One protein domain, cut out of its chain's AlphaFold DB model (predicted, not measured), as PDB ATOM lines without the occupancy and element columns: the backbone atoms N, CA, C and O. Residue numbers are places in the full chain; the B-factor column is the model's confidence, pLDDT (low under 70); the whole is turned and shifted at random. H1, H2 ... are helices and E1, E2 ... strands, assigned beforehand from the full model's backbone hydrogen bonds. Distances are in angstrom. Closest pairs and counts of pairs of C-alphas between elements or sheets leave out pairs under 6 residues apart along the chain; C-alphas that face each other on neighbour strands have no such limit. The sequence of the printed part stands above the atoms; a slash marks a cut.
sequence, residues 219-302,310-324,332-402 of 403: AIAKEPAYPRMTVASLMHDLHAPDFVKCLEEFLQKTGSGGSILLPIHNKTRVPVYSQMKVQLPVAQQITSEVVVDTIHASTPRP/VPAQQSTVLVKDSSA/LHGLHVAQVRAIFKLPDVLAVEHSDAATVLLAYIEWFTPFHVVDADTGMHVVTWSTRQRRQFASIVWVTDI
ATOM      1  N   ALA A 219     281.423 308.502 141.807       87.62
ATOM      2  CA  ALA A 219     280.056 308.101 142.111       87.62
ATOM      3  C   ALA A 219     279.999 306.602 142.430       87.62
ATOM      4  O   ALA A 219     280.657 305.774 141.798       87.62
ATOM      5  N   ILE A 220     279.185 306.230 143.414       87.75
ATOM      6  CA  ILE A 220     279.044 304.839 143.851       87.75
ATOM      7  C   ILE A 220     277.604 304.526 144.253       87.75
ATOM      8  O   ILE A 220     276.824 305.420 144.583       87.75
ATOM      9  N   ALA A 221     277.245 303.240 144.236       84.94
ATOM     10  CA  ALA A 221     275.962 302.777 144.748       84.94
ATOM     11  C   ALA A 221     275.780 303.164 146.227       84.94
ATOM     12  O   ALA A 221     276.723 303.100 147.016       84.94
ATOM     13  N   LYS A 222     274.553 303.532 146.618       84.12
ATOM     14  CA  LYS A 222     274.230 303.846 148.022       84.12
ATOM     15  C   LYS A 222     274.513 302.649 148.933       84.12
ATOM     16  O   LYS A 222     275.137 302.798 149.984       84.12
ATOM     17  N   GLU A 223     274.108 301.463 148.486       84.44
ATOM     18  CA  GLU A 223     274.305 300.214 149.210       84.44
ATOM     19  C   GLU A 223     275.467 299.393 148.625       84.44
ATOM     20  O   GLU A 223     275.598 299.282 147.402       84.44
ATOM     21  N   PRO A 224     276.325 298.812 149.482       87.44
ATOM     22  CA  PRO A 224     277.393 297.914 149.056       87.44
ATOM     23  C   PRO A 224     276.820 296.627 148.459       87.44
ATOM     24  O   PRO A 224     275.852 296.066 148.965       87.44
ATOM     25  N   ALA A 225     277.473 296.111 147.414       86.69
ATOM     26  CA  ALA A 225     277.089 294.840 146.794       86.69
ATOM     27  C   ALA A 225     277.194 293.669 147.785       86.69
ATOM     28  O   ALA A 225     276.397 292.732 147.734       86.69
ATOM     29  N   TYR A 226     278.158 293.751 148.705       89.31
ATOM     30  CA  TYR A 226     278.362 292.793 149.782       89.31
ATOM     31  C   TYR A 226     278.458 293.546 151.121       89.31
ATOM     32  O   TYR A 226     279.557 293.854 151.583       89.31
ATOM     33  N   PRO A 227     277.324 293.848 151.786       87.38
ATOM     34  CA  PRO A 227     277.312 294.667 153.004       87.38
ATOM     35  C   PRO A 227     278.043 294.056 154.200       87.38
ATOM     36  O   PRO A 227     278.395 294.753 155.145       87.38
ATOM     37  N   ARG A 228     278.216 292.732 154.200       88.94
ATOM     38  CA  ARG A 228     278.736 291.971 155.339       88.94
ATOM     39  C   ARG A 228     279.750 290.910 154.905       88.94
ATOM     40  O   ARG A 228     279.738 289.807 155.454       88.94
ATOM     41  N   MET A 229     280.578 291.221 153.906       89.69
ATOM     42  CA  MET A 229     281.633 290.314 153.449       89.69
ATOM     43  C   MET A 229     282.644 290.102 154.577       89.69
ATOM     44  O   MET A 229     283.037 291.058 155.239       89.69
ATOM     45  N   THR A 230     283.033 288.858 154.850       91.81
ATOM     46  CA  THR A 230     284.045 288.595 155.885       91.81
ATOM     47  C   THR A 230     285.438 288.872 155.332       91.81
ATOM     48  O   THR A 230     285.660 288.690 154.135       91.81
ATOM     49  N   VAL A 231     286.385 289.252 156.191       89.38
ATOM     50  CA  VAL A 231     287.796 289.401 155.793       89.38
ATOM     51  C   VAL A 231     288.331 288.112 155.154       89.38
ATOM     52  O   VAL A 231     289.003 288.185 154.131       89.38
ATOM     53  N   ALA A 232     287.961 286.931 155.663       90.06
ATOM     54  CA  ALA A 232     288.339 285.654 155.047       90.06
ATOM     55  C   ALA A 232     287.828 285.510 153.603       90.06
ATOM     56  O   ALA A 232     288.593 285.143 152.712       90.06
ATOM     57  N   SER A 233     286.549 285.819 153.364       88.69
ATOM     58  CA  SER A 233     285.968 285.800 152.016       88.69
ATOM     59  C   SER A 233     286.612 286.850 151.117       88.69
ATOM     60  O   SER A 233     286.849 286.582 149.951       88.69
ATOM     61  N   LEU A 234     286.929 288.034 151.643       89.44
ATOM     62  CA  LEU A 234     287.606 289.086 150.889       89.44
ATOM     63  C   LEU A 234     289.004 288.629 150.443       89.44
ATOM     64  O   LEU A 234     289.362 288.791 149.281       89.44
ATOM     65  N   MET A 235     289.772 288.001 151.335       90.31
ATOM     66  CA  MET A 235     291.106 287.485 151.010       90.31
ATOM     67  C   MET A 235     291.053 286.376 149.952       90.31
ATOM     68  O   MET A 235     291.917 286.331 149.079       90.31
ATOM     69  N   HIS A 236     290.046 285.500 150.020       89.38
ATOM     70  CA  HIS A 236     289.889 284.368 149.106       89.38
ATOM     71  C   HIS A 236     289.235 284.764 147.770       89.38
ATOM     72  O   HIS A 236     289.827 284.574 146.714       89.38
ATOM     73  N   ASP A 237     288.038 285.352 147.802       86.62
ATOM     74  CA  ASP A 237     287.194 285.567 146.619       86.62
ATOM     75  C   ASP A 237     287.624 286.789 145.794       86.62
ATOM     76  O   ASP A 237     287.428 286.815 144.577       86.62
ATOM     77  N   LEU A 238     288.203 287.810 146.441       84.69
ATOM     78  CA  LEU A 238     288.759 288.994 145.772       84.69
ATOM     79  C   LEU A 238     290.282 288.925 145.613       84.69
ATOM     80  O   LEU A 238     290.863 289.855 145.064       84.69
ATOM     81  N   HIS A 239     290.919 287.818 146.017       87.31
ATOM     82  CA  HIS A 239     292.369 287.609 145.928       87.31
ATOM     83  C   HIS A 239     293.189 288.706 146.633       87.31
ATOM     84  O   HIS A 239     294.155 289.210 146.082       87.31
ATOM     85  N   ALA A 240     292.806 289.082 147.857       89.06
ATOM     86  CA  ALA A 240     293.475 290.124 148.645       89.06
ATOM     87  C   ALA A 240     294.133 289.548 149.922       89.06
ATOM     88  O   ALA A 240     293.669 289.814 151.034       89.06
ATOM     89  N   PRO A 241     295.191 288.723 149.807       88.88
ATOM     90  CA  PRO A 241     295.735 287.936 150.919       88.88
ATOM     91  C   PRO A 241     296.387 288.780 152.020       88.88
ATOM     92  O   PRO A 241     296.392 288.369 153.175       88.88
ATOM     93  N   ASP A 242     296.920 289.956 151.690       89.25
ATOM     94  CA  ASP A 242     297.604 290.828 152.652       89.25
ATOM     95  C   ASP A 242     296.684 291.948 153.185       89.25
ATOM     96  O   ASP A 242     297.160 292.920 153.766       89.25
ATOM     97  N   PHE A 243     295.360 291.818 153.018       90.38
ATOM     98  CA  PHE A 243     294.380 292.854 153.373       90.38
ATOM     99  C   PHE A 243     294.522 293.386 154.804       90.38
ATOM    100  O   PHE A 243     294.600 294.598 154.993       90.38
ATOM    101  N   VAL A 244     294.586 292.497 155.803       89.44
ATOM    102  CA  VAL A 244     294.675 292.888 157.222       89.44
ATOM    103  C   VAL A 244     295.927 293.722 157.479       89.44
ATOM    104  O   VAL A 244     295.837 294.819 158.021       89.44
ATOM    105  N   LYS A 245     297.078 293.244 156.995       88.75
ATOM    106  CA  LYS A 245     298.361 293.936 157.125       88.75
ATOM    107  C   LYS A 245     298.332 295.307 156.443       88.75
ATOM    108  O   LYS A 245     298.752 296.293 157.036       88.75
ATOM    109  N   CYS A 246     297.830 295.382 155.210       89.62
ATOM    110  CA  CYS A 246     297.734 296.645 154.476       89.62
ATOM    111  C   CYS A 246     296.798 297.645 155.169       89.62
ATOM    112  O   CYS A 246     297.050 298.847 155.105       89.62
ATOM    113  N   LEU A 247     295.736 297.167 155.825       88.25
ATOM    114  CA  LEU A 247     294.789 298.017 156.540       88.25
ATOM    115  C   LEU A 247     295.405 298.564 157.827       88.25
ATOM    116  O   LEU A 247     295.302 299.759 158.083       88.25
ATOM    117  N   GLU A 248     296.108 297.726 158.588       86.69
ATOM    118  CA  GLU A 248     296.875 298.157 159.760       86.69
ATOM    119  C   GLU A 248     297.943 299.195 159.380       86.69
ATOM    120  O   GLU A 248     298.005 300.261 159.988       86.69
ATOM    121  N   GLU A 249     298.734 298.938 158.330       87.25
ATOM    122  CA  GLU A 249     299.740 299.887 157.829       87.25
ATOM    123  C   GLU A 249     299.108 301.211 157.362       87.25
ATOM    124  O   GLU A 249     299.676 302.284 157.578       87.25
ATOM    125  N   PHE A 250     297.936 301.162 156.722       87.00
ATOM    126  CA  PHE A 250     297.219 302.354 156.266       87.00
ATOM    127  C   PHE A 250     296.678 303.189 157.432       87.00
ATOM    128  O   PHE A 250     296.849 304.410 157.447       87.00
ATOM    129  N   LEU A 251     296.069 302.545 158.433       84.56
ATOM    130  CA  LEU A 251     295.543 303.221 159.622       84.56
ATOM    131  C   LEU A 251     296.665 303.809 160.485       84.56
ATOM    132  O   LEU A 251     296.511 304.906 161.013       84.56
ATOM    133  N   GLN A 252     297.824 303.147 160.566       83.00
ATOM    134  CA  GLN A 252     299.009 303.706 161.231       83.00
ATOM    135  C   GLN A 252     299.537 304.962 160.531       83.00
ATOM    136  O   GLN A 252     300.001 305.883 161.197       83.00
ATOM    137  N   LYS A 253     299.484 305.005 159.194       82.00
ATOM    138  CA  LYS A 253     299.949 306.160 158.409       82.00
ATOM    139  C   LYS A 253     298.980 307.338 158.446       82.00
ATOM    140  O   LYS A 253     299.427 308.478 158.385       82.00
ATOM    141  N   THR A 254     297.678 307.068 158.487       77.19
ATOM    142  CA  THR A 254     296.628 308.099 158.411       77.19
ATOM    143  C   THR A 254     296.105 308.538 159.782       77.19
ATOM    144  O   THR A 254     295.548 309.626 159.901       77.19
ATOM    145  N   GLY A 255     296.310 307.739 160.833       68.62
ATOM    146  CA  GLY A 255     295.908 308.062 162.199       68.62
ATOM    147  C   GLY A 255     296.824 309.086 162.874       68.62
ATOM    148  O   GLY A 255     298.027 308.872 163.020       68.62
ATOM    149  N   SER A 256     296.242 310.179 163.372       52.31
ATOM    150  CA  SER A 256     296.927 311.123 164.261       52.31
ATOM    151  C   SER A 256     296.920 310.600 165.703       52.31
ATOM    152  O   SER A 256     296.025 310.906 166.480       52.31
ATOM    153  N   GLY A 257     297.939 309.817 166.063       50.56
ATOM    154  CA  GLY A 257     298.281 309.500 167.454       50.56
ATOM    155  C   GLY A 257     297.667 308.218 168.035       50.56
ATOM    156  O   GLY A 257     296.456 308.054 168.109       50.56
ATOM    157  N   GLY A 258     298.549 307.325 168.502       52.34
ATOM    158  CA  GLY A 258     298.384 306.452 169.678       52.34
ATOM    159  C   GLY A 258     297.187 305.498 169.798       52.34
ATOM    160  O   GLY A 258     297.058 304.882 170.853       52.34
ATOM    161  N   SER A 259     296.320 305.363 168.795       53.50
ATOM    162  CA  SER A 259     295.130 304.510 168.902       53.50
ATOM    163  C   SER A 259     295.512 303.028 168.858       53.50
ATOM    164  O   SER A 259     296.313 302.590 168.029       53.50
ATOM    165  N   ILE A 260     294.970 302.264 169.804       54.62
ATOM    166  CA  ILE A 260     295.181 300.823 169.928       54.62
ATOM    167  C   ILE A 260     294.490 300.167 168.735       54.62
ATOM    168  O   ILE A 260     293.268 300.133 168.685       54.62
ATOM    169  N   LEU A 261     295.257 299.632 167.783       58.88
ATOM    170  CA  LEU A 261     294.686 298.862 166.679       58.88
ATOM    171  C   LEU A 261     293.917 297.667 167.254       58.88
ATOM    172  O   LEU A 261     294.517 296.713 167.758       58.88
ATOM    173  N   LEU A 262     292.585 297.716 167.191       62.47
ATOM    174  CA  LEU A 262     291.758 296.556 167.491       62.47
ATOM    175  C   LEU A 262     292.147 295.423 166.527       62.47
ATOM    176  O   LEU A 262     292.188 295.649 165.314       62.47
ATOM    177  N   PRO A 263     292.426 294.205 167.024       67.88
ATOM    178  CA  PRO A 263     292.844 293.105 166.169       67.88
ATOM    179  C   PRO A 263     291.736 292.772 165.166       67.88
ATOM    180  O   PRO A 263     290.633 292.348 165.523       67.88
ATOM    181  N   ILE A 264     292.031 292.967 163.882       77.81
ATOM    182  CA  ILE A 264     291.103 292.649 162.801       77.81
ATOM    183  C   ILE A 264     291.140 291.141 162.588       77.81
ATOM    184  O   ILE A 264     292.131 290.569 162.141       77.81
ATOM    185  N   HIS A 265     290.036 290.477 162.909       81.81
ATOM    186  CA  HIS A 265     289.917 289.037 162.743       81.81
ATOM    187  C   HIS A 265     289.317 288.661 161.386       81.81
ATOM    188  O   HIS A 265     288.544 289.400 160.781       81.81
ATOM    189  N   ASN A 266     289.567 287.424 160.959       83.50
ATOM    190  CA  ASN A 266     289.036 286.853 159.714       83.50
ATOM    191  C   ASN A 266     287.498 286.908 159.596       83.50
ATOM    192  O   ASN A 266     286.956 286.855 158.494       83.50
ATOM    193  N   LYS A 267     286.786 287.001 160.729       85.00
ATOM    194  CA  LYS A 267     285.318 287.093 160.800       85.00
ATOM    195  C   LYS A 267     284.788 288.530 160.811       85.00
ATOM    196  O   LYS A 267     283.569 288.708 160.784       85.00
ATOM    197  N   THR A 268     285.661 289.537 160.862       86.56
ATOM    198  CA  THR A 268     285.262 290.945 160.788       86.56
ATOM    199  C   THR A 268     284.525 291.189 159.476       86.56
ATOM    200  O   THR A 268     284.915 290.675 158.425       86.56
ATOM    201  N   ARG A 269     283.412 291.919 159.555       90.00
ATOM    202  CA  ARG A 269     282.549 292.211 158.409       90.00
ATOM    203  C   ARG A 269     282.958 293.546 157.808       90.00
ATOM    204  O   ARG A 269     283.052 294.538 158.521       90.00
ATOM    205  N   VAL A 270     283.167 293.543 156.501       89.50
ATOM    206  CA  VAL A 270     283.563 294.703 155.712       89.50
ATOM    207  C   VAL A 270     282.482 294.946 154.654       89.50
ATOM    208  O   VAL A 270     282.123 294.009 153.930       89.50
ATOM    209  N   PRO A 271     281.936 296.167 154.550       91.31
ATOM    210  CA  PRO A 271     281.056 296.531 153.447       91.31
ATOM    211  C   PRO A 271     281.867 296.718 152.155       91.31
ATOM    212  O   PRO A 271     282.692 297.628 152.069       91.31
ATOM    213  N   VAL A 272     281.621 295.874 151.148       91.88
ATOM    214  CA  VAL A 272     282.378 295.842 149.882       91.88
ATOM    215  C   VAL A 272     281.487 296.182 148.686       91.88
ATOM    216  O   VAL A 272     280.350 295.713 148.562       91.88
ATOM    217  N   TYR A 273     282.026 296.984 147.775       91.38
ATOM    218  CA  TYR A 273     281.405 297.426 146.535       91.38
ATOM    219  C   TYR A 273     281.993 296.676 145.342       91.38
ATOM    220  O   TYR A 273     283.174 296.352 145.316       91.38
ATOM    221  N   SER A 274     281.152 296.405 144.343       89.44
ATOM    222  CA  SER A 274     281.564 295.667 143.136       89.44
ATOM    223  C   SER A 274     282.092 296.565 142.019       89.44
ATOM    224  O   SER A 274     282.773 296.076 141.119       89.44
ATOM    225  N   GLN A 275     281.758 297.855 142.063       90.69
ATOM    226  CA  GLN A 275     282.184 298.849 141.088       90.69
ATOM    227  C   GLN A 275     282.024 300.267 141.643       90.69
ATOM    228  O   GLN A 275     281.212 300.497 142.547       90.69
ATOM    229  N   MET A 276     282.738 301.212 141.044       90.38
ATOM    230  CA  MET A 276     282.554 302.650 141.225       90.38
ATOM    231  C   MET A 276     282.773 303.372 139.897       90.38
ATOM    232  O   MET A 276     283.445 302.847 139.015       90.38
ATOM    233  N   LYS A 277     282.208 304.566 139.756       90.38
ATOM    234  CA  LYS A 277     282.439 305.436 138.604       90.38
ATOM    235  C   LYS A 277     283.358 306.576 139.006       90.38
ATOM    236  O   LYS A 277     283.129 307.171 140.055       90.38
ATOM    237  N   VAL A 278     284.346 306.894 138.186       89.50
ATOM    238  CA  VAL A 278     285.281 308.001 138.415       89.50
ATOM    239  C   VAL A 278     285.183 308.974 137.255       89.50
ATOM    240  O   VAL A 278     285.036 308.574 136.103       89.50
ATOM    241  N   GLN A 279     285.205 310.261 137.575       87.62
ATOM    242  CA  GLN A 279     285.271 311.312 136.578       87.62
ATOM    243  C   GLN A 279     286.736 311.569 136.230       87.62
ATOM    244  O   GLN A 279     287.521 311.964 137.094       87.62
ATOM    245  N   LEU A 280     287.096 311.354 134.966       84.56
ATOM    246  CA  LEU A 280     288.452 311.602 134.501       84.56
ATOM    247  C   LEU A 280     288.709 313.113 134.386       84.56
ATOM    248  O   LEU A 280     287.790 313.878 134.068       84.56
ATOM    249  N   PRO A 281     289.952 313.571 134.618       80.88
ATOM    250  CA  PRO A 281     290.341 314.936 134.296       80.88
ATOM    251  C   PRO A 281     290.085 315.229 132.813       80.88
ATOM    252  O   PRO A 281     290.440 314.428 131.949       80.88
ATOM    253  N   VAL A 282     289.495 316.387 132.516       82.12
ATOM    254  CA  VAL A 282     289.229 316.796 131.130       82.12
ATOM    255  C   VAL A 282     290.556 317.087 130.432       82.12
ATOM    256  O   VAL A 282     291.268 318.028 130.789       82.12
ATOM    257  N   ALA A 283     290.882 316.281 129.425       84.44
ATOM    258  CA  ALA A 283     291.990 316.529 128.515       84.44
ATOM    259  C   ALA A 283     291.464 317.327 127.317       84.44
ATOM    260  O   ALA A 283     291.036 316.741 126.326       84.44
ATOM    261  N   GLN A 284     291.509 318.659 127.417       84.62
ATOM    262  CA  GLN A 284     290.928 319.580 126.425       84.62
ATOM    263  C   GLN A 284     291.434 319.363 124.993       84.62
ATOM    264  O   GLN A 284     290.748 319.726 124.048       84.62
ATOM    265  N   GLN A 285     292.628 318.787 124.816       85.56
ATOM    266  CA  GLN A 285     293.129 318.432 123.488       85.56
ATOM    267  C   GLN A 285     292.352 317.289 122.839       85.56
ATOM    268  O   GLN A 285     292.325 317.216 121.622       85.56
ATOM    269  N   ILE A 286     291.778 316.379 123.624       85.19
ATOM    270  CA  ILE A 286     291.135 315.154 123.133       85.19
ATOM    271  C   ILE A 286     289.625 315.319 123.115       85.19
ATOM    272  O   ILE A 286     288.980 314.898 122.164       85.19
ATOM    273  N   THR A 287     289.066 315.867 124.192       83.88
ATOM    274  CA  THR A 287     287.634 316.108 124.284       83.88
ATOM    275  C   THR A 287     287.326 317.226 125.266       83.88
ATOM    276  O   THR A 287     287.933 317.337 126.336       83.88
ATOM    277  N   SER A 288     286.348 318.043 124.900       79.56
ATOM    278  CA  SER A 288     285.724 319.010 125.805       79.56
ATOM    279  C   SER A 288     284.701 318.364 126.750       79.56
ATOM    280  O   SER A 288     284.261 318.996 127.714       79.56
ATOM    281  N   GLU A 289     284.317 317.110 126.496       83.44
ATOM    282  CA  GLU A 289     283.318 316.395 127.280       83.44
ATOM    283  C   GLU A 289     283.907 315.757 128.542       83.44
ATOM    284  O   GLU A 289     285.059 315.324 128.611       83.44
ATOM    285  N   VAL A 290     283.070 315.664 129.575       83.12
ATOM    286  CA  VAL A 290     283.428 314.968 130.807       83.12
ATOM    287  C   VAL A 290     283.347 313.464 130.577       83.12
ATOM    288  O   VAL A 290     282.260 312.904 130.422       83.12
ATOM    289  N   VAL A 291     284.498 312.796 130.626       84.19
ATOM    290  CA  VAL A 291     284.577 311.337 130.522       84.19
ATOM    291  C   VAL A 291     284.414 310.708 131.903       84.19
ATOM    292  O   VAL A 291     285.081 311.089 132.867       84.19
ATOM    293  N   VAL A 292     283.528 309.718 131.990       87.56
ATOM    294  CA  VAL A 292     283.334 308.904 133.190       87.56
ATOM    295  C   VAL A 292     283.777 307.483 132.905       87.56
ATOM    296  O   VAL A 292     283.266 306.852 131.981       87.56
ATOM    297  N   ASP A 293     284.675 306.980 133.742       87.00
ATOM    298  CA  ASP A 293     285.159 305.606 133.684       87.00
ATOM    299  C   ASP A 293     284.542 304.756 134.806       87.00
ATOM    300  O   ASP A 293     284.148 305.272 135.857       87.00
ATOM    301  N   THR A 294     284.411 303.447 134.584       89.25
ATOM    302  CA  THR A 294     283.868 302.498 135.566       89.25
ATOM    303  C   THR A 294     284.943 301.521 136.024       89.25
ATOM    304  O   THR A 294     285.408 300.658 135.287       89.25
ATOM    305  N   ILE A 295     285.284 301.602 137.305       89.75
ATOM    306  CA  ILE A 295     286.260 300.725 137.944       89.75
ATOM    307  C   ILE A 295     285.522 299.549 138.569       89.75
ATOM    308  O   ILE A 295     284.653 299.730 139.424       89.75
ATOM    309  N   HIS A 296     285.904 298.338 138.176       90.00
ATOM    310  CA  HIS A 296     285.337 297.085 138.656       90.00
ATOM    311  C   HIS A 296     286.252 296.405 139.680       90.00
ATOM    312  O   HIS A 296     287.469 296.346 139.510       90.00
ATOM    313  N   ALA A 297     285.637 295.860 140.729       89.19
ATOM    314  CA  ALA A 297     286.273 295.050 141.768       89.19
ATOM    315  C   ALA A 297     285.285 293.973 142.250       89.19
ATOM    316  O   ALA A 297     284.860 293.941 143.408       89.19
ATOM    317  N   SER A 298     284.811 293.144 141.319       84.88
ATOM    318  CA  SER A 298     283.737 292.183 141.561       84.88
ATOM    319  C   SER A 298     284.258 290.756 141.725       84.88
ATOM    320  O   SER A 298     285.176 290.315 141.033       84.88
ATOM    321  N   THR A 299     283.641 290.015 142.646       80.44
ATOM    322  CA  THR A 299     283.850 288.570 142.791       80.44
ATOM    323  C   THR A 299     283.216 287.804 141.627       80.44
ATOM    324  O   THR A 299     282.224 288.276 141.053       80.44
ATOM    325  N   PRO A 300     283.722 286.599 141.301       77.62
ATOM    326  CA  PRO A 300     283.074 285.747 140.316       77.62
ATOM    327  C   PRO A 300     281.669 285.375 140.802       77.62
ATOM    328  O   PRO A 300     281.465 285.019 141.966       77.62
ATOM    329  N   ARG A 301     280.681 285.476 139.911       74.56
ATOM    330  CA  ARG A 301     279.294 285.102 140.197       74.56
ATOM    331  C   ARG A 301     278.982 283.781 139.500       74.56
ATOM    332  O   ARG A 301     278.910 283.768 138.268       74.56
ATOM    333  N   PRO A 302     278.774 282.692 140.260       68.94
ATOM    334  CA  PRO A 302     278.436 281.406 139.672       68.94
ATOM    335  C   PRO A 302     277.045 281.450 139.033       68.94
ATOM    336  O   PRO A 302     276.172 282.224 139.441       68.94
ATOM    337  N   VAL A 310     279.403 285.012 135.487       72.25
ATOM    338  CA  VAL A 310     280.159 286.255 135.300       72.25
ATOM    339  C   VAL A 310     281.501 286.094 136.012       72.25
ATOM    340  O   VAL A 310     281.505 285.930 137.236       72.25
ATOM    341  N   PRO A 311     282.634 286.117 135.287       73.56
ATOM    342  CA  PRO A 311     283.949 286.004 135.908       73.56
ATOM    343  C   PRO A 311     284.240 287.223 136.788       73.56
ATOM    344  O   PRO A 311     283.626 288.279 136.627       73.56
ATOM    345  N   ALA A 312     285.202 287.086 137.701       80.75
ATOM    346  CA  ALA A 312     285.697 288.211 138.487       80.75
ATOM    347  C   ALA A 312     286.199 289.328 137.557       80.75
ATOM    348  O   ALA A 312     286.910 289.048 136.586       80.75
ATOM    349  N   GLN A 313     285.845 290.578 137.849       83.50
ATOM    350  CA  GLN A 313     286.316 291.740 137.093       83.50
ATOM    351  C   GLN A 313     287.105 292.663 138.008       83.50
ATOM    352  O   GLN A 313     286.597 293.109 139.037       83.50
ATOM    353  N   GLN A 314     288.349 292.931 137.619       87.75
ATOM    354  CA  GLN A 314     289.304 293.731 138.378       87.75
ATOM    355  C   GLN A 314     289.996 294.700 137.427       87.75
ATOM    356  O   GLN A 314     290.829 294.292 136.609       87.75
ATOM    357  N   SER A 315     289.611 295.970 137.516       89.75
ATOM    358  CA  SER A 315     290.132 297.026 136.651       89.75
ATOM    359  C   SER A 315     291.575 297.376 137.012       89.75
ATOM    360  O   SER A 315     291.987 297.317 138.175       89.75
ATOM    361  N   THR A 316     292.344 297.738 135.987       91.62
ATOM    362  CA  THR A 316     293.675 298.334 136.138       91.62
ATOM    363  C   THR A 316     293.510 299.844 136.078       91.62
ATOM    364  O   THR A 316     292.813 300.332 135.197       91.62
ATOM    365  N   VAL A 317     294.098 300.563 137.026       92.12
ATOM    366  CA  VAL A 317     293.870 301.994 137.245       92.12
ATOM    367  C   VAL A 317     295.193 302.729 137.425       92.12
ATOM    368  O   VAL A 317     296.211 302.111 137.763       92.12
ATOM    369  N   LEU A 318     295.176 304.048 137.236       91.62
ATOM    370  CA  LEU A 318     296.279 304.916 137.628       91.62
ATOM    371  C   LEU A 318     295.997 305.464 139.024       91.62
ATOM    372  O   LEU A 318     294.895 305.910 139.329       91.62
ATOM    373  N   VAL A 319     296.997 305.410 139.892       92.06
ATOM    374  CA  VAL A 319     296.894 305.898 141.267       92.06
ATOM    375  C   VAL A 319     297.955 306.958 141.489       92.06
ATOM    376  O   VAL A 319     299.117 306.769 141.120       92.06
ATOM    377  N   LYS A 320     297.558 308.074 142.097       88.50
ATOM    378  CA  LYS A 320     298.465 309.147 142.490       88.50
ATOM    379  C   LYS A 320     299.334 308.685 143.655       88.50
ATOM    380  O   LYS A 320     298.833 308.365 144.730       88.50
ATOM    381  N   ASP A 321     300.642 308.664 143.443       80.31
ATOM    382  CA  ASP A 321     301.615 308.343 144.478       80.31
ATOM    383  C   ASP A 321     302.081 309.625 145.182       80.31
ATOM    384  O   ASP A 321     302.955 310.353 144.707       80.31
ATOM    385  N   SER A 322     301.504 309.888 146.354       64.31
ATOM    386  CA  SER A 322     301.821 311.047 147.201       64.31
ATOM    387  C   SER A 322     303.272 311.084 147.704       64.31
ATOM    388  O   SER A 322     303.705 312.110 148.234       64.31
ATOM    389  N   SER A 323     304.034 309.991 147.563       62.56
ATOM    390  CA  SER A 323     305.453 309.937 147.940       62.56
ATOM    391  C   SER A 323     306.398 310.498 146.869       62.56
ATOM    392  O   SER A 323     307.556 310.797 147.168       62.56
ATOM    393  N   ALA A 324     305.908 310.730 145.647       58.66
ATOM    394  CA  ALA A 324     306.670 311.310 144.544       58.66
ATOM    395  C   ALA A 324     306.760 312.850 144.647       58.66
ATOM    396  O   ALA A 324     306.276 313.589 143.791       58.66
ATOM    397  N   LEU A 332     303.095 311.327 133.069       81.81
ATOM    398  CA  LEU A 332     302.769 310.231 133.996       81.81
ATOM    399  C   LEU A 332     303.473 310.352 135.357       81.81
ATOM    400  O   LEU A 332     303.460 309.419 136.158       81.81
ATOM    401  N   HIS A 333     304.138 311.473 135.624       80.88
ATOM    402  CA  HIS A 333     304.852 311.661 136.876       80.88
ATOM    403  C   HIS A 333     303.900 311.707 138.070       80.88
ATOM    404  O   HIS A 333     302.887 312.403 138.051       80.88
ATOM    405  N   GLY A 334     304.252 310.978 139.129       82.38
ATOM    406  CA  GLY A 334     303.399 310.827 140.305       82.38
ATOM    407  C   GLY A 334     302.184 309.927 140.074       82.38
ATOM    408  O   GLY A 334     301.356 309.826 140.971       82.38
ATOM    409  N   LEU A 335     302.073 309.265 138.916       89.12
ATOM    410  CA  LEU A 335     301.077 308.230 138.658       89.12
ATOM    411  C   LEU A 335     301.737 306.857 138.634       89.12
ATOM    412  O   LEU A 335     302.840 306.677 138.112       89.12
ATOM    413  N   HIS A 336     301.033 305.873 139.176       90.25
ATOM    414  CA  HIS A 336     301.503 304.503 139.243       90.25
ATOM    415  C   HIS A 336     300.357 303.535 138.940       90.25
ATOM    416  O   HIS A 336     299.230 303.724 139.393       90.25
ATOM    417  N   VAL A 337     300.636 302.509 138.136       93.31
ATOM    418  CA  VAL A 337     299.639 301.515 137.736       93.31
ATOM    419  C   VAL A 337     299.370 300.551 138.883       93.31
ATOM    420  O   VAL A 337     300.299 299.978 139.461       93.31
ATOM    421  N   ALA A 338     298.094 300.307 139.157       93.75
ATOM    422  CA  ALA A 338     297.667 299.296 140.108       93.75
ATOM    423  C   ALA A 338     296.444 298.530 139.597       93.75
ATOM    424  O   ALA A 338     295.656 299.044 138.809       93.75
ATOM    425  N   GLN A 339     296.256 297.299 140.065       93.50
ATOM    426  CA  GLN A 339     295.008 296.563 139.883       93.50
ATOM    427  C   GLN A 339     294.155 296.679 141.143       93.50
ATOM    428  O   GLN A 339     294.614 296.370 142.244       93.50
ATOM    429  N   VAL A 340     292.894 297.081 140.982       93.75
ATOM    430  CA  VAL A 340     291.945 297.151 142.096       93.75
ATOM    431  C   VAL A 340     291.388 295.761 142.370       93.75
ATOM    432  O   VAL A 340     290.746 295.157 141.509       93.75
ATOM    433  N   ARG A 341     291.608 295.246 143.584       92.56
ATOM    434  CA  ARG A 341     291.029 293.961 144.011       92.56
ATOM    435  C   ARG A 341     289.740 294.146 144.799       92.56
ATOM    436  O   ARG A 341     288.835 293.335 144.643       92.56
ATOM    437  N   ALA A 342     289.640 295.187 145.628       93.25
ATOM    438  CA  ALA A 342     288.455 295.447 146.446       93.25
ATOM    439  C   ALA A 342     288.221 296.947 146.656       93.25
ATOM    440  O   ALA A 342     289.167 297.693 146.898       93.25
ATOM    441  N   ILE A 343     286.953 297.364 146.642       94.00
ATOM    442  CA  ILE A 343     286.502 298.715 147.012       94.00
ATOM    443  C   ILE A 343     285.621 298.571 148.250       94.00
ATOM    444  O   ILE A 343     284.658 297.804 148.226       94.00
ATOM    445  N   PHE A 344     285.924 299.266 149.342       93.00
ATOM    446  CA  PHE A 344     285.260 299.015 150.620       93.00
ATOM    447  C   PHE A 344     285.135 300.258 151.503       93.00
ATOM    448  O   PHE A 344     285.845 301.251 151.338       93.00
ATOM    449  N   LYS A 345     284.202 300.192 152.457       90.75
ATOM    450  CA  LYS A 345     284.141 301.122 153.594       90.75
ATOM    451  C   LYS A 345     284.888 300.539 154.777       90.75
ATOM    452  O   LYS A 345     284.850 299.326 154.993       90.75
ATOM    453  N   LEU A 346     285.507 301.410 155.568       86.62
ATOM    454  CA  LEU A 346     286.102 301.005 156.832       86.62
ATOM    455  C   LEU A 346     285.032 300.310 157.708       86.62
ATOM    456  O   LEU A 346     283.913 300.817 157.794       86.62
ATOM    457  N   PRO A 347     285.326 299.147 158.321       82.94
ATOM    458  CA  PRO A 347     284.377 298.454 159.190       82.94
ATOM    459  C   PRO A 347     283.890 299.341 160.339       82.94
ATOM    460  O   PRO A 347     284.700 300.042 160.942       82.94
ATOM    461  N   ASP A 348     282.610 299.232 160.707       78.25
ATOM    462  CA  ASP A 348     281.982 300.065 161.752       78.25
ATOM    463  C   ASP A 348     282.757 300.053 163.082       78.25
ATOM    464  O   ASP A 348     282.834 301.061 163.775       78.25
ATOM    465  N   VAL A 349     283.388 298.918 163.410       75.75
ATOM    466  CA  VAL A 349     284.209 298.737 164.621       75.75
ATOM    467  C   VAL A 349     285.423 299.676 164.648       75.75
ATOM    468  O   VAL A 349     285.826 300.112 165.717       75.75
ATOM    469  N   LEU A 350     285.991 299.996 163.483       74.69
ATOM    470  CA  LEU A 350     287.153 300.881 163.328       74.69
ATOM    471  C   LEU A 350     286.748 302.304 162.927       74.69
ATOM    472  O   LEU A 350     287.517 303.245 163.106       74.69
ATOM    473  N   ALA A 351     285.535 302.473 162.395       73.12
ATOM    474  CA  ALA A 351     285.007 303.763 161.969       73.12
ATOM    475  C   ALA A 351     284.872 304.766 163.127       73.12
ATOM    476  O   ALA A 351     285.008 305.966 162.907       73.12
ATOM    477  N   VAL A 352     284.642 304.276 164.351       68.75
ATOM    478  CA  VAL A 352     284.509 305.112 165.557       68.75
ATOM    479  C   VAL A 352     285.830 305.791 165.930       68.75
ATOM    480  O   VAL A 352     285.827 306.949 166.334       68.75
ATOM    481  N   GLU A 353     286.955 305.093 165.772       67.75
ATOM    482  CA  GLU A 353     288.286 305.603 166.141       67.75
ATOM    483  C   GLU A 353     288.954 306.387 164.998       67.75
ATOM    484  O   GLU A 353     289.836 307.209 165.234       67.75
ATOM    485  N   HIS A 354     288.500 306.183 163.758       68.56
ATOM    486  CA  HIS A 354     289.076 306.785 162.556       68.56
ATOM    487  C   HIS A 354     288.012 307.501 161.709       68.56
ATOM    488  O   HIS A 354     287.738 307.112 160.571       68.56
ATOM    489  N   SER A 355     287.422 308.570 162.255       64.81
ATOM    490  CA  SER A 355     286.331 309.333 161.618       64.81
ATOM    491  C   SER A 355     286.680 309.866 160.216       64.81
ATOM    492  O   SER A 355     285.834 309.856 159.316       64.81
ATOM    493  N   ASP A 356     287.931 310.278 159.994       66.19
ATOM    494  CA  ASP A 356     288.388 310.769 158.685       66.19
ATOM    495  C   ASP A 356     288.372 309.648 157.631       66.19
ATOM    496  O   ASP A 356     287.876 309.831 156.518       66.19
ATOM    497  N   ALA A 357     288.815 308.444 158.016       65.12
ATOM    498  CA  ALA A 357     288.822 307.261 157.157       65.12
ATOM    499  C   ALA A 357     287.456 306.585 157.004       65.12
ATOM    500  O   ALA A 357     287.206 305.919 156.003       65.12
ATOM    501  N   ALA A 358     286.544 306.788 157.953       66.56
ATOM    502  CA  ALA A 358     285.168 306.307 157.869       66.56
ATOM    503  C   ALA A 358     284.337 307.055 156.813       66.56
ATOM    504  O   ALA A 358     283.352 306.529 156.288       66.56
ATOM    505  N   THR A 359     284.730 308.291 156.497       69.50
ATOM    506  CA  THR A 359     283.953 309.193 155.644       69.50
ATOM    507  C   THR A 359     284.251 309.000 154.152       69.50
ATOM    508  O   THR A 359     283.430 309.373 153.309       69.50
ATOM    509  N   VAL A 360     285.400 308.414 153.797       80.44
ATOM    510  CA  VAL A 360     285.859 308.216 152.412       80.44
ATOM    511  C   VAL A 360     286.024 306.722 152.123       80.44
ATOM    512  O   VAL A 360     286.331 305.930 153.008       80.44
ATOM    513  N   LEU A 361     285.783 306.317 150.876       87.69
ATOM    514  CA  LEU A 361     286.006 304.935 150.461       87.69
ATOM    515  C   LEU A 361     287.489 304.612 150.324       87.69
ATOM    516  O   LEU A 361     288.294 305.443 149.899       87.69
ATOM    517  N   LEU A 362     287.800 303.355 150.607       92.31
ATOM    518  CA  LEU A 362     289.131 302.792 150.496       92.31
ATOM    519  C   LEU A 362     289.152 301.738 149.392       92.31
ATOM    520  O   LEU A 362     288.162 301.040 149.148       92.31
ATOM    521  N   ALA A 363     290.298 301.607 148.738       94.38
ATOM    522  CA  ALA A 363     290.548 300.560 147.765       94.38
ATOM    523  C   ALA A 363     291.765 299.742 148.189       94.38
ATOM    524  O   ALA A 363     292.807 300.302 148.525       94.38
ATOM    525  N   TYR A 364     291.635 298.415 148.163       94.62
ATOM    526  CA  TYR A 364     292.785 297.518 148.214       94.62
ATOM    527  C   TYR A 364     293.276 297.297 146.788       94.62
ATOM    528  O   TYR A 364     292.521 296.831 145.923       94.62
ATOM    529  N   ILE A 365     294.544 297.619 146.569       94.69
ATOM    530  CA  ILE A 365     295.175 297.593 145.259       94.69
ATOM    531  C   ILE A 365     296.479 296.803 145.298       94.69
ATOM    532  O   ILE A 365     297.178 296.770 146.312       94.69
ATOM    533  N   GLU A 366     296.814 296.195 144.168       94.06
ATOM    534  CA  GLU A 366     298.112 295.573 143.925       94.06
ATOM    535  C   GLU A 366     298.890 296.382 142.900       94.06
ATOM    536  O   GLU A 366     298.380 296.698 141.826       94.06
ATOM    537  N   TRP A 367     300.133 296.700 143.229       93.62
ATOM    538  CA  TRP A 367     300.970 297.566 142.418       93.62
ATOM    539  C   TRP A 367     301.664 296.805 141.299       93.62
ATOM    540  O   TRP A 367     302.201 295.706 141.485       93.62
ATOM    541  N   PHE A 368     301.741 297.455 140.146       93.50
ATOM    542  CA  PHE A 368     302.733 297.114 139.141       93.50
ATOM    543  C   PHE A 368     304.058 297.820 139.449       93.50
ATOM    544  O   PHE A 368     304.203 298.490 140.466       93.50
ATOM    545  N   THR A 369     305.076 297.599 138.626       90.81
ATOM    546  CA  THR A 369     306.330 298.346 138.669       90.81
ATOM    547  C   THR A 369     306.116 299.769 138.148       90.81
ATOM    548  O   THR A 369     305.328 299.943 137.213       90.81
ATOM    549  N   PRO A 370     306.857 300.770 138.656       87.69
ATOM    550  CA  PRO A 370     306.737 302.136 138.158       87.69
ATOM    551  C   PRO A 370     307.147 302.262 136.684       87.69
ATOM    552  O   PRO A 370     307.850 301.408 136.135       87.69
ATOM    553  N   PHE A 371     306.743 303.368 136.056       88.62
ATOM    554  CA  PHE A 371     307.027 303.687 134.656       88.62
ATOM    555  C   PHE A 371     308.509 304.027 134.413       88.62
ATOM    556  O   PHE A 371     308.881 305.187 134.249       88.62
ATOM    557  N   HIS A 372     309.372 303.010 134.386       85.12
ATOM    558  CA  HIS A 372     310.813 303.172 134.148       85.12
ATOM    559  C   HIS A 372     311.284 302.635 132.798       85.12
ATOM    560  O   HIS A 372     312.298 303.093 132.278       85.12
ATOM    561  N   VAL A 373     310.564 301.665 132.236       89.25
ATOM    562  CA  VAL A 373     310.932 301.006 130.982       89.25
ATOM    563  C   VAL A 373     309.901 301.361 129.923       89.25
ATOM    564  O   VAL A 373     308.697 301.248 130.160       89.25
ATOM    565  N   VAL A 374     310.384 301.791 128.763       91.12
ATOM    566  CA  VAL A 374     309.587 301.995 127.552       91.12
ATOM    567  C   VAL A 374     310.095 301.004 126.519       91.12
ATOM    568  O   VAL A 374     311.303 300.916 126.291       91.12
ATOM    569  N   ASP A 375     309.187 300.236 125.937       91.19
ATOM    570  CA  ASP A 375     309.514 299.345 124.833       91.19
ATOM    571  C   ASP A 375     309.815 300.171 123.576       91.19
ATOM    572  O   ASP A 375     309.052 301.066 123.212       91.19
ATOM    573  N   ALA A 376     310.951 299.906 122.931       90.19
ATOM    574  CA  ALA A 376     311.451 300.753 121.849       90.19
ATOM    575  C   ALA A 376     310.579 300.687 120.584       90.19
ATOM    576  O   ALA A 376     310.467 301.679 119.864       90.19
ATOM    577  N   ASP A 377     309.948 299.540 120.335       89.69
ATOM    578  CA  ASP A 377     309.183 299.301 119.112       89.69
ATOM    579  C   ASP A 377     307.753 299.835 119.252       89.69
ATOM    580  O   ASP A 377     307.251 300.570 118.395       89.69
ATOM    581  N   THR A 378     307.093 299.494 120.362       91.31
ATOM    582  CA  THR A 378     305.711 299.895 120.652       91.31
ATOM    583  C   THR A 378     305.595 301.273 121.295       91.31
ATOM    584  O   THR A 378     304.503 301.833 121.303       91.31
ATOM    585  N   GLY A 379     306.673 301.829 121.853       89.56
ATOM    586  CA  GLY A 379     306.635 303.090 122.598       89.56
ATOM    587  C   GLY A 379     305.808 303.030 123.889       89.56
ATOM    588  O   GLY A 379     305.617 304.053 124.543       89.56
ATOM    589  N   MET A 380     305.307 301.851 124.272       90.12
ATOM    590  CA  MET A 380     304.485 301.666 125.462       90.12
ATOM    591  C   MET A 380     305.354 301.457 126.701       90.12
ATOM    592  O   MET A 380     306.438 300.871 126.646       90.12
ATOM    593  N   HIS A 381     304.849 301.890 127.855       90.06
ATOM    594  CA  HIS A 381     305.484 301.566 129.124       90.06
ATOM    595  C   HIS A 381     305.334 300.081 129.451       90.06
ATOM    596  O   HIS A 381     304.227 299.539 129.459       90.06
ATOM    597  N   VAL A 382     306.450 299.437 129.782       89.31
ATOM    598  CA  VAL A 382     306.466 298.041 130.215       89.31
ATOM    599  C   VAL A 382     306.337 298.001 131.727       89.31
ATOM    600  O   VAL A 382     307.198 298.501 132.453       89.31
ATOM    601  N   VAL A 383     305.262 297.377 132.198       90.81
ATOM    602  CA  VAL A 383     305.000 297.188 133.623       90.81
ATOM    603  C   VAL A 383     304.855 295.705 133.947       90.81
ATOM    604  O   VAL A 383     304.290 294.926 133.182       90.81
ATOM    605  N   THR A 384     305.382 295.303 135.098       91.31
ATOM    606  CA  THR A 384     305.251 293.945 135.643       91.31
ATOM    607  C   THR A 384     304.712 294.020 137.064       91.31
ATOM    608  O   THR A 384     304.630 295.103 137.630       91.31
ATOM    609  N   TRP A 385     304.305 292.903 137.659       91.56
ATOM    610  CA  TRP A 385     303.856 292.908 139.052       91.56
ATOM    611  C   TRP A 385     304.981 293.344 139.992       91.56
ATOM    612  O   TRP A 385     306.052 292.732 140.004       91.56
ATOM    613  N   SER A 386     304.735 294.365 140.816       90.25
ATOM    614  CA  SER A 386     305.681 294.741 141.862       90.25
ATOM    615  C   SER A 386     305.693 293.664 142.937       90.25
ATOM    616  O   SER A 386     304.646 293.143 143.325       90.25
ATOM    617  N   THR A 387     306.883 293.308 143.422       88.06
ATOM    618  CA  THR A 387     307.030 292.285 144.458       88.06
ATOM    619  C   THR A 387     307.831 292.796 145.645       88.06
ATOM    620  O   THR A 387     308.867 293.442 145.501       88.06
ATOM    621  N   ARG A 388     307.368 292.470 146.852       81.81
ATOM    622  CA  ARG A 388     308.071 292.719 148.112       81.81
ATOM    623  C   ARG A 388     308.092 291.418 148.903       81.81
ATOM    624  O   ARG A 388     307.060 290.789 149.095       81.81
ATOM    625  N   GLN A 389     309.278 290.980 149.332       77.69
ATOM    626  CA  GLN A 389     309.452 289.702 150.046       77.69
ATOM    627  C   GLN A 389     308.850 288.489 149.297       77.69
ATOM    628  O   GLN A 389     308.255 287.605 149.909       77.69
ATOM    629  N   ARG A 390     309.014 288.436 147.964       76.69
ATOM    630  CA  ARG A 390     308.483 287.378 147.071       76.69
ATOM    631  C   ARG A 390     306.948 287.266 147.020       76.69
ATOM    632  O   ARG A 390     306.437 286.259 146.537       76.69
ATOM    633  N   ARG A 391     306.214 288.281 147.481       79.56
ATOM    634  CA  ARG A 391     304.761 288.424 147.287       79.56
ATOM    635  C   ARG A 391     304.461 289.683 146.487       79.56
ATOM    636  O   ARG A 391     305.295 290.588 146.465       79.56
ATOM    637  N   GLN A 392     303.305 289.730 145.831       86.00
ATOM    638  CA  GLN A 392     302.846 290.941 145.149       86.00
ATOM    639  C   GLN A 392     302.729 292.083 146.158       86.00
ATOM    640  O   GLN A 392     302.263 291.893 147.282       86.00
ATOM    641  N   PHE A 393     303.229 293.256 145.786       90.19
ATOM    642  CA  PHE A 393     303.165 294.420 146.650       90.19
ATOM    643  C   PHE A 393     301.763 295.023 146.580       90.19
ATOM    644  O   PHE A 393     301.329 295.475 145.525       90.19
ATOM    645  N   ALA A 394     301.073 295.043 147.717       92.38
ATOM    646  CA  ALA A 394     299.735 295.594 147.846       92.38
ATOM    647  C   ALA A 394     299.691 296.708 148.892       92.38
ATOM    648  O   ALA A 394     300.485 296.732 149.839       92.38
ATOM    649  N   SER A 395     298.736 297.619 148.742       92.88
ATOM    650  CA  SER A 395     298.429 298.628 149.752       92.88
ATOM    651  C   SER A 395     296.957 299.013 149.724       92.88
ATOM    652  O   SER A 395     296.224 298.686 148.792       92.88
ATOM    653  N   ILE A 396     296.534 299.741 150.755       92.62
ATOM    654  CA  ILE A 396     295.240 300.414 150.772       92.62
ATOM    655  C   ILE A 396     295.460 301.896 150.487       92.62
ATOM    656  O   ILE A 396     296.393 302.494 151.022       92.62
ATOM    657  N   VAL A 397     294.625 302.451 149.614       91.81
ATOM    658  CA  VAL A 397     294.646 303.863 149.216       91.81
ATOM    659  C   VAL A 397     293.250 304.460 149.309       91.81
ATOM    660  O   VAL A 397     292.247 303.735 149.326       91.81
ATOM    661  N   TRP A 398     293.181 305.788 149.345       91.12
ATOM    662  CA  TRP A 398     291.919 306.491 149.184       91.12
ATOM    663  C   TRP A 398     291.426 306.323 147.752       91.12
ATOM    664  O   TRP A 398     292.189 306.454 146.800       91.12
ATOM    665  N   VAL A 399     290.126 306.094 147.582       89.62
ATOM    666  CA  VAL A 399     289.521 306.044 146.240       89.62
ATOM    667  C   VAL A 399     289.709 307.362 145.476       89.62
ATOM    668  O   VAL A 399     289.779 307.352 144.255       89.62
ATOM    669  N   THR A 400     289.850 308.487 146.180       88.56
ATOM    670  CA  THR A 400     290.115 309.809 145.589       88.56
ATOM    671  C   THR A 400     291.486 309.933 144.922       88.56
ATOM    672  O   THR A 400     291.687 310.848 144.127       88.56
ATOM    673  N   ASP A 401     292.420 309.033 145.237       88.62
ATOM    674  CA  ASP A 401     293.752 309.006 144.626       88.62
ATOM    675  C   ASP A 401     293.761 308.209 143.313       88.62
ATOM    676  O   ASP A 401     294.758 308.229 142.593       88.62
ATOM    677  N   ILE A 402     292.662 307.516 142.999       88.25
ATOM    678  CA  ILE A 402     292.500 306.708 141.792       88.25
ATOM    679  C   ILE A 402     291.904 307.571 140.678       88.25
ATOM    680  O   ILE A 402     290.902 308.258 140.890       88.25
TER     681      ILE A 402
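Overview. This is residues 219 to 302, 310 to 324 and 332 to 402 of the 403 residues of an uncharacterized protein of Sparassis crispa (UniProt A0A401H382). A strongly twisted sheet is built round its long strand E6, which bends sharply; E5 and E2 pair with its two ends on one side, E7 and then E8 line its other side, and E1 edges E2. H2 covers E8, H1 sits beside the strands near E2, and the hairpin E3 and E4 runs on from E2 past the bend of E6. Residues 284 to 289 stick out, and the long link 368 to 393 reaches away to Asp 377. The printed part has 170 residues, 76 of them, under half, in four helices and eight strands, in the order E1 H1 H2 E2 E3 E4 E5 E6 H3 H4 E7 E8; it is mixed, helices and strands, with antiparallel neighbour strands, and compact, with a radius of gyration of the C-alphas of 16.9 A and spans of 50 by 38 by 37 A.

Arrangement. E6, residues 335 to 344, bends by 83 degrees at residue 341. On one side of it lie E5, residues 316 to 320, with N 317 and O 338 2.8 A apart, and E2, residues 269 to 273, with N 273 and O 343 2.8 A apart. On the other side lies E7, residues 362 to 367, with N 339 and O 366 2.8 A apart. E7 and E8, residues 394 to 398, form a hairpin, with N 363 and O 397 2.9 A apart. E1, residues 226 to 230, is an edge strand antiparallel to E2, with N 226 and O 272 2.9 A apart. E2 runs on at 51 degrees into E3, residues 275 to 279, which forms a hairpin with E4, residues 292 to 298; N 278 and O 293 are 2.8 A apart. The closest C-alphas of E4 and E6, Ala 297 and Ala 342, are 5.2 A apart. H2, residues 243 to 254, is over E8 at a height over the sheet of 8.1 A, slantwise at 48 degrees on the local plane; its closest C-alpha pair with E8 is Cys 246 and Ser 395, 5.2 A. H1, residues 231 to 237, stands at the sheet's level and only just touches H2, with 3 pairs of C-alphas within 8 A, through residues 243 to 244 of H2 alone; the closest C-alphas are Met 235 and Phe 243, 6.7 A. H3, residues 348 to 351, only grazes the sheet, and H4, residues 355 to 359, is not on it; H3 and H4 only just touch, with 3 pairs, and only at the corner, closest at the C-alphas of Ala 351 and Ala 358, 4.8 A. In H1, H2 and H4 every O i to N i+4 pair is within hydrogen-bond range; H3 is too short for one.

Along the chain. E1 begins at C-alpha 226 (278.362, 292.793, 149.782), and E8 ends at C-alpha 398 (291.919, 306.491, 149.184). E6 measures 21.9 A, E4 18.7 A and H2 16.2 A.

Size, cuts and confidence. The C-alphas farthest apart, Val 352 and Asp 377, are 52.9 A apart. Residues 303 to 309 and 325 to 331 are not printed, with gaps of 6.8 A and 11.3 A between C-alphas. The links H2 to E2, E3 to E4 and E7 to E8 are long. Confidence is under 70 at residues 255 to 263, 302, 322 to 324 and 352 to 359.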